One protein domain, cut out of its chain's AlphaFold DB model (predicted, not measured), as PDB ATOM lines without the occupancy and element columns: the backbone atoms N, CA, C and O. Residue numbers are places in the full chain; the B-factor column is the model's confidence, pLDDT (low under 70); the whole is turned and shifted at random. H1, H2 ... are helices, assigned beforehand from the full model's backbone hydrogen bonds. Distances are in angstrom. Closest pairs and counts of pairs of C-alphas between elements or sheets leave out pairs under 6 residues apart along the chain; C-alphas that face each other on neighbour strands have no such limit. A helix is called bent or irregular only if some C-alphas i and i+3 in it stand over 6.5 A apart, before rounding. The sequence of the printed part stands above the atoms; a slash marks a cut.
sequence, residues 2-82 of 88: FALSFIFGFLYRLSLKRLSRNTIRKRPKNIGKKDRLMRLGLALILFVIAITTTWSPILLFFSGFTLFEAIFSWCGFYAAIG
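AT A GLANCE: This is residues 2 to 82 of the 88 residues of an uncharacterized protein of Candidatus Peregrinibacteria bacterium CG11_big_fil_rev_8_21_14_0_20_41_10 (UniProt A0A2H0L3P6). A helical hairpin of H2 and H3 is crossed on H3 by the first residues of a long helix, H1, so that H3 lies between H1 and H2. H1 then runs on away from the hairpin, with the short helix H4 packed on its residues 12 to 16. The printed part has 81 residues with four named helices, in the order H1, H2, H3, H4, and no named strand; the class is all helix. It is only just compact, close to loose, with a radius of gyration of the C-alphas of 13.6 A, and elongated, its C-alphas spanning 45 by 26 by 16 A.

IN THESE COORDINATES: Find C-alpha 2 at (300.444, 376.716, 284.850); from there H1, residues 2 to 22, runs 31.6 A to C-alpha 22 at (277.887, 356.782, 275.190). H1 is irregular: C-alphas 19 and 22 are 7.0 A apart. Go on to C-alpha 33, where H2, residues 33 to 54, begins its 30.8 A. H2 is only just irregular, with C-alphas 51 and 54 at 6.6 A. H3, residues 57 to 71, is 20.8 A long. Look last for H4, residues 76 to 81, which ends with C-alpha 81 at (278.576, 363.455, 287.839).

HOW THE PARTS SIT: Start at H1, whose residues 2 to 9 alone touch H3. Their closest C-alphas are those of Ser 5 and Phe 65, 5.0 A apart, and the two run the same way at a steep tilt of 53 degrees. H3 also touches H2, where the C-alphas of Ala 43 and Ser 63 are closest at 4.5 A. H2 and H3 are a hairpin, running opposite ways at a shallow tilt of 21 degrees. Back on H1, residues 12 to 16 alone touch H4, with the C-alphas of Arg 13 and Gly 76 closest at 6.9 A; the tilt is shallow, 24 degrees, and they run the same way. Of these 3 pairs 2 are at a shallow tilt: the helix packing is mostly aligned, but only just. H3 and H4 are close but not clearly touching, with the C-alphas of Glu 69 and Gly 76 at 7.4 A. H2 is apart from H1 and from H4. In H3 and H4 each O i to N i+4 pair is within hydrogen-bond range; in H1 it is 16 of 17 and in H2 17 of 18.

THE WHOLE: The two C-alphas farthest apart are those of Ile 24 and Thr 53, at 45.2 A. The printed part has no cut. The links from H2 to H3 and from H3 to H4 are tight, the one from H1 to H2 is short, and there is no long link. Look at residues 20 to 28 for low confidence: each is under 70, while the mean pLDDT of the printed part is 83.0.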
ATOM      1  N   PHE A   2     301.694 376.334 285.539       75.38
ATOM      2  CA  PHE A   2     300.444 376.716 284.850       75.38
ATOM      3  C   PHE A   2     300.229 376.030 283.488       75.38
ATOM      4  O   PHE A   2     299.132 375.583 283.178       75.38
ATOM      5  N   ALA A   3     301.276 375.865 282.674       81.00
ATOM      6  CA  ALA A   3     301.141 375.118 281.418       81.00
ATOM      7  C   ALA A   3     300.669 373.669 281.662       81.00
ATOM      8  O   ALA A   3     299.787 373.176 280.964       81.00
ATOM      9  N   LEU A   4     301.186 373.019 282.715       86.50
ATOM     10  CA  LEU A   4     300.777 371.671 283.119       86.50
ATOM     11  C   LEU A   4     299.309 371.615 283.553       86.50
ATOM     12  O   LEU A   4     298.623 370.669 283.181       86.50
ATOM     13  N   SER A   5     298.800 372.614 284.281       85.94
ATOM     14  CA  SER A   5     297.385 372.640 284.676       85.94
ATOM     15  C   SER A   5     296.451 372.790 283.474       85.94
ATOM     16  O   SER A   5     295.398 372.158 283.437       85.94
ATOM     17  N   PHE A   6     296.850 373.558 282.456       85.31
ATOM     18  CA  PHE A   6     296.095 373.671 281.207       85.31
ATOM     19  C   PHE A   6     296.157 372.386 280.379       85.31
ATOM     20  O   PHE A   6     295.116 371.914 279.921       85.31
ATOM     21  N   ILE A   7     297.340 371.781 280.227       89.81
ATOM     22  CA  ILE A   7     297.501 370.488 279.542       89.81
ATOM     23  C   ILE A   7     296.643 369.427 280.233       89.81
ATOM     24  O   ILE A   7     295.860 368.745 279.573       89.81
ATOM     25  N   PHE A   8     296.720 369.333 281.563       90.62
ATOM     26  CA  PHE A   8     295.896 368.422 282.349       90.62
ATOM     27  C   PHE A   8     294.402 368.717 282.181       90.62
ATOM     28  O   PHE A   8     293.632 367.793 281.943       90.62
ATOM     29  N   GLY A   9     293.982 369.985 282.217       86.19
ATOM     30  CA  GLY A   9     292.594 370.387 281.969       86.19
ATOM     31  C   GLY A   9     292.077 369.949 280.600       86.19
ATOM     32  O   GLY A   9     290.977 369.398 280.496       86.19
ATOM     33  N   PHE A  10     292.884 370.117 279.553       88.06
ATOM     34  CA  PHE A  10     292.559 369.632 278.214       88.06
ATOM     35  C   PHE A  10     292.498 368.106 278.156       88.06
ATOM     36  O   PHE A  10     291.503 367.569 277.674       88.06
ATOM     37  N   LEU A  11     293.510 367.402 278.671       89.25
ATOM     38  CA  LEU A  11     293.540 365.938 278.706       89.25
ATOM     39  C   LEU A  11     292.344 365.377 279.475       89.25
ATOM     40  O   LEU A  11     291.650 364.504 278.968       89.25
ATOM     41  N   TYR A  12     292.042 365.926 280.649       86.50
ATOM     42  CA  TYR A  12     290.908 365.524 281.473       86.50
ATOM     43  C   TYR A  12     289.576 365.741 280.748       86.50
ATOM     44  O   TYR A  12     288.733 364.841 280.691       86.50
ATOM     45  N   ARG A  13     289.404 366.900 280.100       84.25
ATOM     46  CA  ARG A  13     288.227 367.188 279.270       84.25
ATOM     47  C   ARG A  13     288.105 366.226 278.091       84.25
ATOM     48  O   ARG A  13     286.999 365.789 277.782       84.25
ATOM     49  N   LEU A  14     289.211 365.882 277.432       85.44
ATOM     50  CA  LEU A  14     289.232 364.923 276.326       85.44
ATOM     51  C   LEU A  14     288.915 363.502 276.802       85.44
ATOM     52  O   LEU A  14     288.118 362.822 276.158       85.44
ATOM     53  N   SER A  15     289.473 363.076 277.934       85.12
ATOM     54  CA  SER A  15     289.205 361.776 278.553       85.12
ATOM     55  C   SER A  15     287.739 361.639 278.948       85.12
ATOM     56  O   SER A  15     287.092 360.670 278.553       85.12
ATOM     57  N   LEU A  16     287.161 362.645 279.614       78.56
ATOM     58  CA  LEU A  16     285.729 362.652 279.919       78.56
ATOM     59  C   LEU A  16     284.869 362.711 278.656       78.56
ATOM     60  O   LEU A  16     283.842 362.047 278.591       78.56
ATOM     61  N   LYS A  17     285.286 363.441 277.616       75.19
ATOM     62  CA  LYS A  17     284.579 363.455 276.326       75.19
ATOM     63  C   LYS A  17     284.624 362.091 275.631       75.19
ATOM     64  O   LYS A  17     283.660 361.736 274.958       75.19
ATOM     65  N   ARG A  18     285.715 361.332 275.782       78.00
ATOM     66  CA  ARG A  18     285.829 359.948 275.298       78.00
ATOM     67  C   ARG A  18     284.921 359.010 276.096       78.00
ATOM     68  O   ARG A  18     284.185 358.259 275.467       78.00
ATOM     69  N   LEU A  19     284.899 359.115 277.427       74.00
ATOM     70  CA  LEU A  19     284.001 358.335 278.296       74.00
ATOM     71  C   LEU A  19     282.518 358.652 278.037       74.00
ATOM     72  O   LEU A  19     281.676 357.766 277.964       74.00
ATOM     73  N   SER A  20     282.205 359.927 277.824       66.56
ATOM     74  CA  SER A  20     280.857 360.431 277.563       66.56
ATOM     75  C   SER A  20     280.356 360.146 276.139       66.56
ATOM     76  O   SER A  20     279.228 360.525 275.833       66.56
ATOM     77  N   ARG A  21     281.127 359.488 275.251       58.88
ATOM     78  CA  ARG A  21     280.657 359.135 273.890       58.88
ATOM     79  C   ARG A  21     279.390 358.269 273.894       58.88
ATOM     80  O   ARG A  21     278.672 358.299 272.902       58.88
ATOM     81  N   ASN A  22     279.100 357.582 275.001       54.69
ATOM     82  CA  ASN A  22     277.887 356.782 275.190       54.69
ATOM     83  C   ASN A  22     276.720 357.530 275.861       54.69
ATOM     84  O   ASN A  22     275.682 356.926 276.115       54.69
ATOM     85  N   THR A  23     276.849 358.828 276.160       58.53
ATOM     86  CA  THR A  23     275.773 359.615 276.781       58.53
ATOM     87  C   THR A  23     275.233 360.671 275.808       58.53
ATOM     88  O   THR A  23     275.978 361.375 275.127       58.53
ATOM     89  N   ILE A  24     273.904 360.802 275.734       53.69
ATOM     90  CA  ILE A  24     273.189 361.657 274.759       53.69
ATOM     91  C   ILE A  24     273.421 363.170 275.000       53.69
ATOM     92  O   ILE A  24     273.168 364.004 274.132       53.69
ATOM     93  N   ARG A  25     273.954 363.579 276.158       54.50
ATOM     94  CA  ARG A  25     274.069 365.000 276.534       54.50
ATOM     95  C   ARG A  25     275.429 365.608 276.173       54.50
ATOM     96  O   ARG A  25     276.249 365.889 277.043       54.50
ATOM     97  N   LYS A  26     275.628 365.952 274.895       52.34
ATOM     98  CA  LYS A  26     276.666 366.918 274.478       52.34
ATOM     99  C   LYS A  26     276.266 368.337 274.901       52.34
ATOM    100  O   LYS A  26     275.699 369.079 274.105       52.34
ATOM    101  N   ARG A  27     276.559 368.747 276.139       59.47
ATOM    102  CA  ARG A  27     276.422 370.162 276.528       59.47
ATOM    103  C   ARG A  27     277.785 370.866 276.528       59.47
ATOM    104  O   ARG A  27     278.673 370.449 277.269       59.47
ATOM    105  N   PRO A  28     277.975 371.922 275.711       63.72
ATOM    106  CA  PRO A  28     279.255 372.627 275.608       63.72
ATOM    107  C   PRO A  28     279.612 373.407 276.883       63.72
ATOM    108  O   PRO A  28     280.791 373.671 277.111       63.72
ATOM    109  N   LYS A  29     278.611 373.733 277.711       73.50
ATOM    110  CA  LYS A  29     278.736 374.395 279.016       73.50
ATOM    111  C   LYS A  29     277.963 373.605 280.071       73.50
ATOM    112  O   LYS A  29     276.858 373.130 279.793       73.50
ATOM    113  N   ASN A  30     278.548 373.466 281.260       79.56
ATOM    114  CA  ASN A  30     277.901 372.824 282.412       79.56
ATOM    115  C   ASN A  30     277.851 373.708 283.674       79.56
ATOM    116  O   ASN A  30     277.266 373.302 284.678       79.56
ATOM    117  N   ILE A  31     278.458 374.898 283.616       83.69
ATOM    118  CA  ILE A  31     278.497 375.878 284.700       83.69
ATOM    119  C   ILE A  31     277.703 377.130 284.295       83.69
ATOM    120  O   ILE A  31     277.911 377.682 283.208       83.69
ATOM    121  N   GLY A  32     276.819 377.611 285.171       82.94
ATOM    122  CA  GLY A  32     276.157 378.914 285.031       82.94
ATOM    123  C   GLY A  32     277.108 380.114 285.208       82.94
ATOM    124  O   GLY A  32     278.234 379.990 285.684       82.94
ATOM    125  N   LYS A  33     276.663 381.330 284.853       82.25
ATOM    126  CA  LYS A  33     277.501 382.547 284.977       82.25
ATOM    127  C   LYS A  33     277.959 382.819 286.420       82.25
ATOM    128  O   LYS A  33     279.094 383.247 286.611       82.25
ATOM    129  N   LYS A  34     277.102 382.553 287.416       84.50
ATOM    130  CA  LYS A  34     277.397 382.782 288.844       84.50
ATOM    131  C   LYS A  34     278.518 381.868 289.349       84.50
ATOM    132  O   LYS A  34     279.536 382.356 289.827       84.50
ATOM    133  N   ASP A  35     278.379 380.560 289.147       84.50
ATOM    134  CA  ASP A  35     279.388 379.564 289.529       84.50
ATOM    135  C   ASP A  35     280.731 379.786 288.801       84.50
ATOM    136  O   ASP A  35     281.805 379.588 289.370       84.50
ATOM    137  N   ARG A  36     280.686 380.239 287.539       87.12
ATOM    138  CA  ARG A  36     281.883 380.597 286.765       87.12
ATOM    139  C   ARG A  36     282.637 381.761 287.405       87.12
ATOM    140  O   ARG A  36     283.860 381.704 287.505       87.12
ATOM    141  N   LEU A  37     281.918 382.804 287.826       88.94
ATOM    142  CA  LEU A  37     282.518 383.979 288.454       88.94
ATOM    143  C   LEU A  37     283.127 383.631 289.815       88.94
ATOM    144  O   LEU A  37     284.244 384.048 290.103       88.94
ATOM    145  N   MET A  38     282.443 382.794 290.603       90.00
ATOM    146  CA  MET A  38     282.971 382.294 291.875       90.00
ATOM    147  C   MET A  38     284.292 381.535 291.681       90.00
ATOM    148  O   MET A  38     285.248 381.773 292.412       90.00
ATOM    149  N   ARG A  39     284.385 380.673 290.658       89.81
ATOM    150  CA  ARG A  39     285.626 379.945 290.333       89.81
ATOM    151  C   ARG A  39     286.749 380.853 289.856       89.81
ATOM    152  O   ARG A  39     287.898 380.614 290.207       89.81
ATOM    153  N   LEU A  40     286.425 381.892 289.088       91.44
ATOM    154  CA  LEU A  40     287.408 382.886 288.657       91.44
ATOM    155  C   LEU A  40     287.965 383.658 289.861       91.44
ATOM    156  O   LEU A  40     289.179 383.810 289.977       91.44
ATOM    157  N   GLY A  41     287.094 384.069 290.789       92.62
ATOM    158  CA  GLY A  41     287.508 384.681 292.052       92.62
ATOM    159  C   GLY A  41     288.400 383.753 292.877       92.62
ATOM    160  O   GLY A  41     289.472 384.163 293.316       92.62
ATOM    161  N   LEU A  42     288.015 382.480 293.013       92.44
ATOM    162  CA  LEU A  42     288.804 381.481 293.737       92.44
ATOM    163  C   LEU A  42     290.191 381.272 293.105       92.44
ATOM    164  O   LEU A  42     291.192 381.215 293.817       92.44
ATOM    165  N   ALA A  43     290.256 381.198 291.773       92.81
ATOM    166  CA  ALA A  43     291.504 381.033 291.036       92.81
ATOM    167  C   ALA A  43     292.467 382.204 291.267       92.81
ATOM    168  O   ALA A  43     293.657 381.975 291.492       92.81
ATOM    169  N   LEU A  44     291.950 383.439 291.258       93.06
ATOM    170  CA  LEU A  44     292.727 384.649 291.528       93.06
ATOM    171  C   LEU A  44     293.212 384.711 292.977       93.06
ATOM    172  O   LEU A  44     294.386 384.981 293.203       93.06
ATOM    173  N   ILE A  45     292.348 384.414 293.951       93.38
ATOM    174  CA  ILE A  45     292.728 384.398 295.371       93.38
ATOM    175  C   ILE A  45     293.851 383.383 295.603       93.38
ATOM    176  O   ILE A  45     294.880 383.718 296.188       93.38
ATOM    177  N   LEU A  46     293.696 382.161 295.083       90.56
ATOM    178  CA  LEU A  46     294.725 381.126 295.179       90.56
ATOM    179  C   LEU A  46     296.022 381.533 294.478       90.56
ATOM    180  O   LEU A  46     297.095 381.226 294.984       90.56
ATOM    181  N   PHE A  47     295.940 382.229 293.341       90.62
ATOM    182  CA  PHE A  47     297.117 382.716 292.621       90.62
ATOM    183  C   PHE A  47     297.901 383.743 293.436       90.62
ATOM    184  O   PHE A  47     299.115 383.611 293.580       90.62
ATOM    185  N   VAL A  48     297.199 384.735 293.995       92.06
ATOM    186  CA  VAL A  48     297.806 385.781 294.822       92.06
ATOM    187  C   VAL A  48     298.479 385.146 296.030       92.06
ATOM    188  O   VAL A  48     299.674 385.338 296.204       92.06
ATOM    189  N   ILE A  49     297.767 384.298 296.780       90.31
ATOM    190  CA  ILE A  49     298.323 383.595 297.949       90.31
ATOM    191  C   ILE A  49     299.546 382.754 297.560       90.31
ATOM    192  O   ILE A  49     300.559 382.749 298.265       90.31
ATOM    193  N   ALA A  50     299.479 382.045 296.432       89.25
ATOM    194  CA  ALA A  50     300.581 381.215 295.973       89.25
ATOM    195  C   ALA A  50     301.843 382.036 295.688       89.25
ATOM    196  O   ALA A  50     302.929 381.582 296.028       89.25
ATOM    197  N   ILE A  51     301.711 383.228 295.101       88.44
ATOM    198  CA  ILE A  51     302.849 384.095 294.760       88.44
ATOM    199  C   ILE A  51     303.341 384.896 295.967       88.44
ATOM    200  O   ILE A  51     304.543 385.099 296.113       88.44
ATOM    201  N   THR A  52     302.448 385.365 296.837       89.19
ATOM    202  CA  THR A  52     302.836 386.233 297.957       89.19
ATOM    203  C   THR A  52     303.377 385.462 299.151       89.19
ATOM    204  O   THR A  52     304.176 386.013 299.899       89.19
ATOM    205  N   THR A  53     302.946 384.212 299.352       89.38
ATOM    206  CA  THR A  53     303.203 383.499 300.612       89.38
ATOM    207  C   THR A  53     304.150 382.316 300.446       89.38
ATOM    208  O   THR A  53     305.145 382.232 301.157       89.38
ATOM    209  N   THR A  54     303.845 381.368 299.555       83.25
ATOM    210  CA  THR A  54     304.448 380.018 299.644       83.25
ATOM    211  C   THR A  54     305.220 379.580 298.400       83.25
ATOM    212  O   THR A  54     306.000 378.639 298.483       83.25
ATOM    213  N   TRP A  55     304.977 380.182 297.229       84.00
ATOM    214  CA  TRP A  55     305.482 379.720 295.922       84.00
ATOM    215  C   TRP A  55     305.246 378.223 295.654       84.00
ATOM    216  O   TRP A  55     305.937 377.590 294.855       84.00
ATOM    217  N   SER A  56     304.235 377.640 296.310       86.25
ATOM    218  CA  SER A  56     303.980 376.203 296.262       86.25
ATOM    219  C   SER A  56     303.505 375.787 294.863       86.25
ATOM    220  O   SER A  56     302.467 376.277 294.393       86.25
ATOM    221  N   PRO A  57     304.198 374.840 294.199       86.12
ATOM    222  CA  PRO A  57     303.816 374.355 292.874       86.12
ATOM    223  C   PRO A  57     302.396 373.779 292.826       86.12
ATOM    224  O   PRO A  57     301.705 373.919 291.818       86.12
ATOM    225  N   ILE A  58     301.951 373.167 293.929       88.00
ATOM    226  CA  ILE A  58     300.624 372.554 294.063       88.00
ATOM    227  C   ILE A  58     299.537 373.633 294.060       88.00
ATOM    228  O   ILE A  58     298.563 373.521 293.317       88.00
ATOM    229  N   LEU A  59     299.716 374.710 294.833       87.56
ATOM    230  CA  LEU A  59     298.767 375.827 294.854       87.56
ATOM    231  C   LEU A  59     298.660 376.496 293.479       87.56
ATOM    232  O   LEU A  59     297.555 376.760 293.005       87.56
ATOM    233  N   LEU A  60     299.799 376.720 292.814       88.75
ATOM    234  CA  LEU A  60     299.828 377.279 291.461       88.75
ATOM    235  C   LEU A  60     299.115 376.368 290.454       88.75
ATOM    236  O   LEU A  60     298.410 376.857 289.574       88.75
ATOM    237  N   PHE A  61     299.255 375.047 290.592       91.12
ATOM    238  CA  PHE A  61     298.542 374.090 289.752       91.12
ATOM    239  C   PHE A  61     297.021 374.161 289.958       91.12
ATOM    240  O   PHE A  61     296.281 374.253 288.979       91.12
ATOM    241  N   PHE A  62     296.542 374.168 291.207       89.56
ATOM    242  CA  PHE A  62     295.107 374.273 291.498       89.56
ATOM    243  C   PHE A  62     294.519 375.623 291.083       89.56
ATOM    244  O   PHE A  62     293.419 375.668 290.528       89.56
ATOM    245  N   SER A  63     295.258 376.717 291.271       92.81
ATOM    246  CA  SER A  63     294.878 378.035 290.753       92.81
ATOM    247  C   SER A  63     294.744 378.013 289.223       92.81
ATOM    248  O   SER A  63     293.715 378.407 288.677       92.81
ATOM    249  N   GLY A  64     295.729 377.456 288.514       91.44
ATOM    250  CA  GLY A  64     295.678 377.354 287.056       91.44
ATOM    251  C   GLY A  64     294.568 376.435 286.540       91.44
ATOM    252  O   GLY A  64     293.941 376.736 285.524       91.44
ATOM    253  N   PHE A  65     294.279 375.337 287.239       91.25
ATOM    254  CA  PHE A  65     293.201 374.419 286.867       91.25
ATOM    255  C   PHE A  65     291.813 375.028 287.112       91.25
ATOM    256  O   PHE A  65     290.942 374.955 286.247       91.25
ATOM    257  N   THR A  66     291.607 375.696 288.249       91.19
ATOM    258  CA  THR A  66     290.344 376.397 288.545       91.19
ATOM    259  C   THR A  66     290.101 377.562 287.580       91.19
ATOM    260  O   THR A  66     288.970 377.771 287.136       91.19
ATOM    261  N   LEU A  67     291.166 378.258 287.161       92.25
ATOM    262  CA  LEU A  67     291.105 379.267 286.104       92.25
ATOM    263  C   LEU A  67     290.689 378.654 284.760       92.25
ATOM    264  O   LEU A  67     289.821 379.199 284.079       92.25
ATOM    265  N   PHE A  68     291.263 377.507 284.388       90.44
ATOM    266  CA  PHE A  68     290.871 376.772 283.184       90.44
ATOM    267  C   PHE A  68     289.372 376.430 283.199       90.44
ATOM    268  O   PHE A  68     288.663 376.715 282.231       90.44
ATOM    269  N   GLU A  69     288.852 375.893 284.308       88.75
ATOM    270  CA  GLU A  69     287.423 375.577 284.439       88.75
ATOM    271  C   GLU A  69     286.530 376.819 284.272       88.75
ATOM    272  O   GLU A  69     285.480 376.764 283.616       88.75
ATOM    273  N   ALA A  70     286.968 377.966 284.804       88.31
ATOM    274  CA  ALA A  70     286.284 379.239 284.624       88.31
ATOM    275  C   ALA A  70     286.339 379.720 283.163       88.31
ATOM    276  O   ALA A  70     285.306 380.091 282.609       88.31
ATOM    277  N   ILE A  71     287.493 379.683 282.491       87.12
ATOM    278  CA  ILE A  71     287.641 380.133 281.094       87.12
ATOM    279  C   ILE A  71     286.712 379.341 280.174       87.12
ATOM    280  O   ILE A  71     285.912 379.935 279.446       87.12
ATOM    281  N   PHE A  72     286.742 378.013 280.265       84.75
ATOM    282  CA  PHE A  72     285.964 377.142 279.384       84.75
ATOM    283  C   PHE A  72     284.498 376.983 279.804       84.75
ATOM    284  O   PHE A  72     283.743 376.315 279.097       84.75
ATOM    285  N   SER A  73     284.070 377.622 280.906       83.75
ATOM    286  CA  SER A  73     282.712 377.479 281.469       83.75
ATOM    287  C   SER A  73     282.322 376.004 281.637       83.75
ATOM    288  O   SER A  73     281.189 375.592 281.359       83.75
ATOM    289  N   TRP A  74     283.313 375.203 282.025       84.06
ATOM    290  CA  TRP A  74     283.228 373.758 282.077       84.06
ATOM    291  C   TRP A  74     283.934 373.258 283.331       84.06
ATOM    292  O   TRP A  74     285.134 373.458 283.490       84.06
ATOM    293  N   CYS A  75     283.187 372.607 284.216       85.31
ATOM    294  CA  CYS A  75     283.716 371.964 285.408       85.31
ATOM    295  C   CYS A  75     283.898 370.477 285.144       85.31
ATOM    296  O   CYS A  75     282.952 369.795 284.736       85.31
ATOM    297  N   GLY A  76     285.080 369.966 285.469       80.38
ATOM    298  CA  GLY A  76     285.368 368.546 285.378       80.38
ATOM    299  C   GLY A  76     284.472 367.684 286.268       80.38
ATOM    300  O   GLY A  76     283.883 366.707 285.812       80.38
ATOM    301  N   PHE A  77     284.289 368.106 287.517       80.81
ATOM    302  CA  PHE A  77     283.467 367.412 288.508       80.81
ATOM    303  C   PHE A  77     281.986 367.336 288.111       80.81
ATOM    304  O   PHE A  77     281.375 366.269 288.156       80.81
ATOM    305  N   TYR A  78     281.406 368.445 287.640       80.50
ATOM    306  CA  TYR A  78     280.019 368.443 287.160       80.50
ATOM    307  C   TYR A  78     279.852 367.583 285.909       80.50
ATOM    308  O   TYR A  78     278.836 366.909 285.769       80.50
ATOM    309  N   ALA A  79     280.857 367.554 285.028       80.69
ATOM    310  CA  ALA A  79     280.849 366.677 283.865       80.69
ATOM    311  C   ALA A  79     280.927 365.191 284.249       80.69
ATOM    312  O   ALA A  79     280.213 364.392 283.652       80.69
ATOM    313  N   ALA A  80     281.729 364.828 285.254       79.88
ATOM    314  CA  ALA A  80     281.838 363.454 285.740       79.88
ATOM    315  C   ALA A  80     280.537 362.948 286.396       79.88
ATOM    316  O   ALA A  80     280.143 361.810 286.171       79.88
ATOM    317  N   ILE A  81     279.841 363.803 287.156       81.12
ATOM    318  CA  ILE A  81     278.576 363.455 287.839       81.12
ATOM    319  C   ILE A  81     277.349 363.633 286.918       81.12
ATOM    320  O   ILE A  81     276.243 363.211 287.242       81.12
ATOM    321  N   GLY A  82     277.507 364.271 285.756       75.62
ATOM    322  CA  GLY A  82     276.397 364.562 284.843       75.62
ATOM    323  C   GLY A  82     275.467 365.688 285.319       75.62
ATOM    324  O   GLY A  82     274.336 365.803 284.841       75.62
TER     325      GLY A  82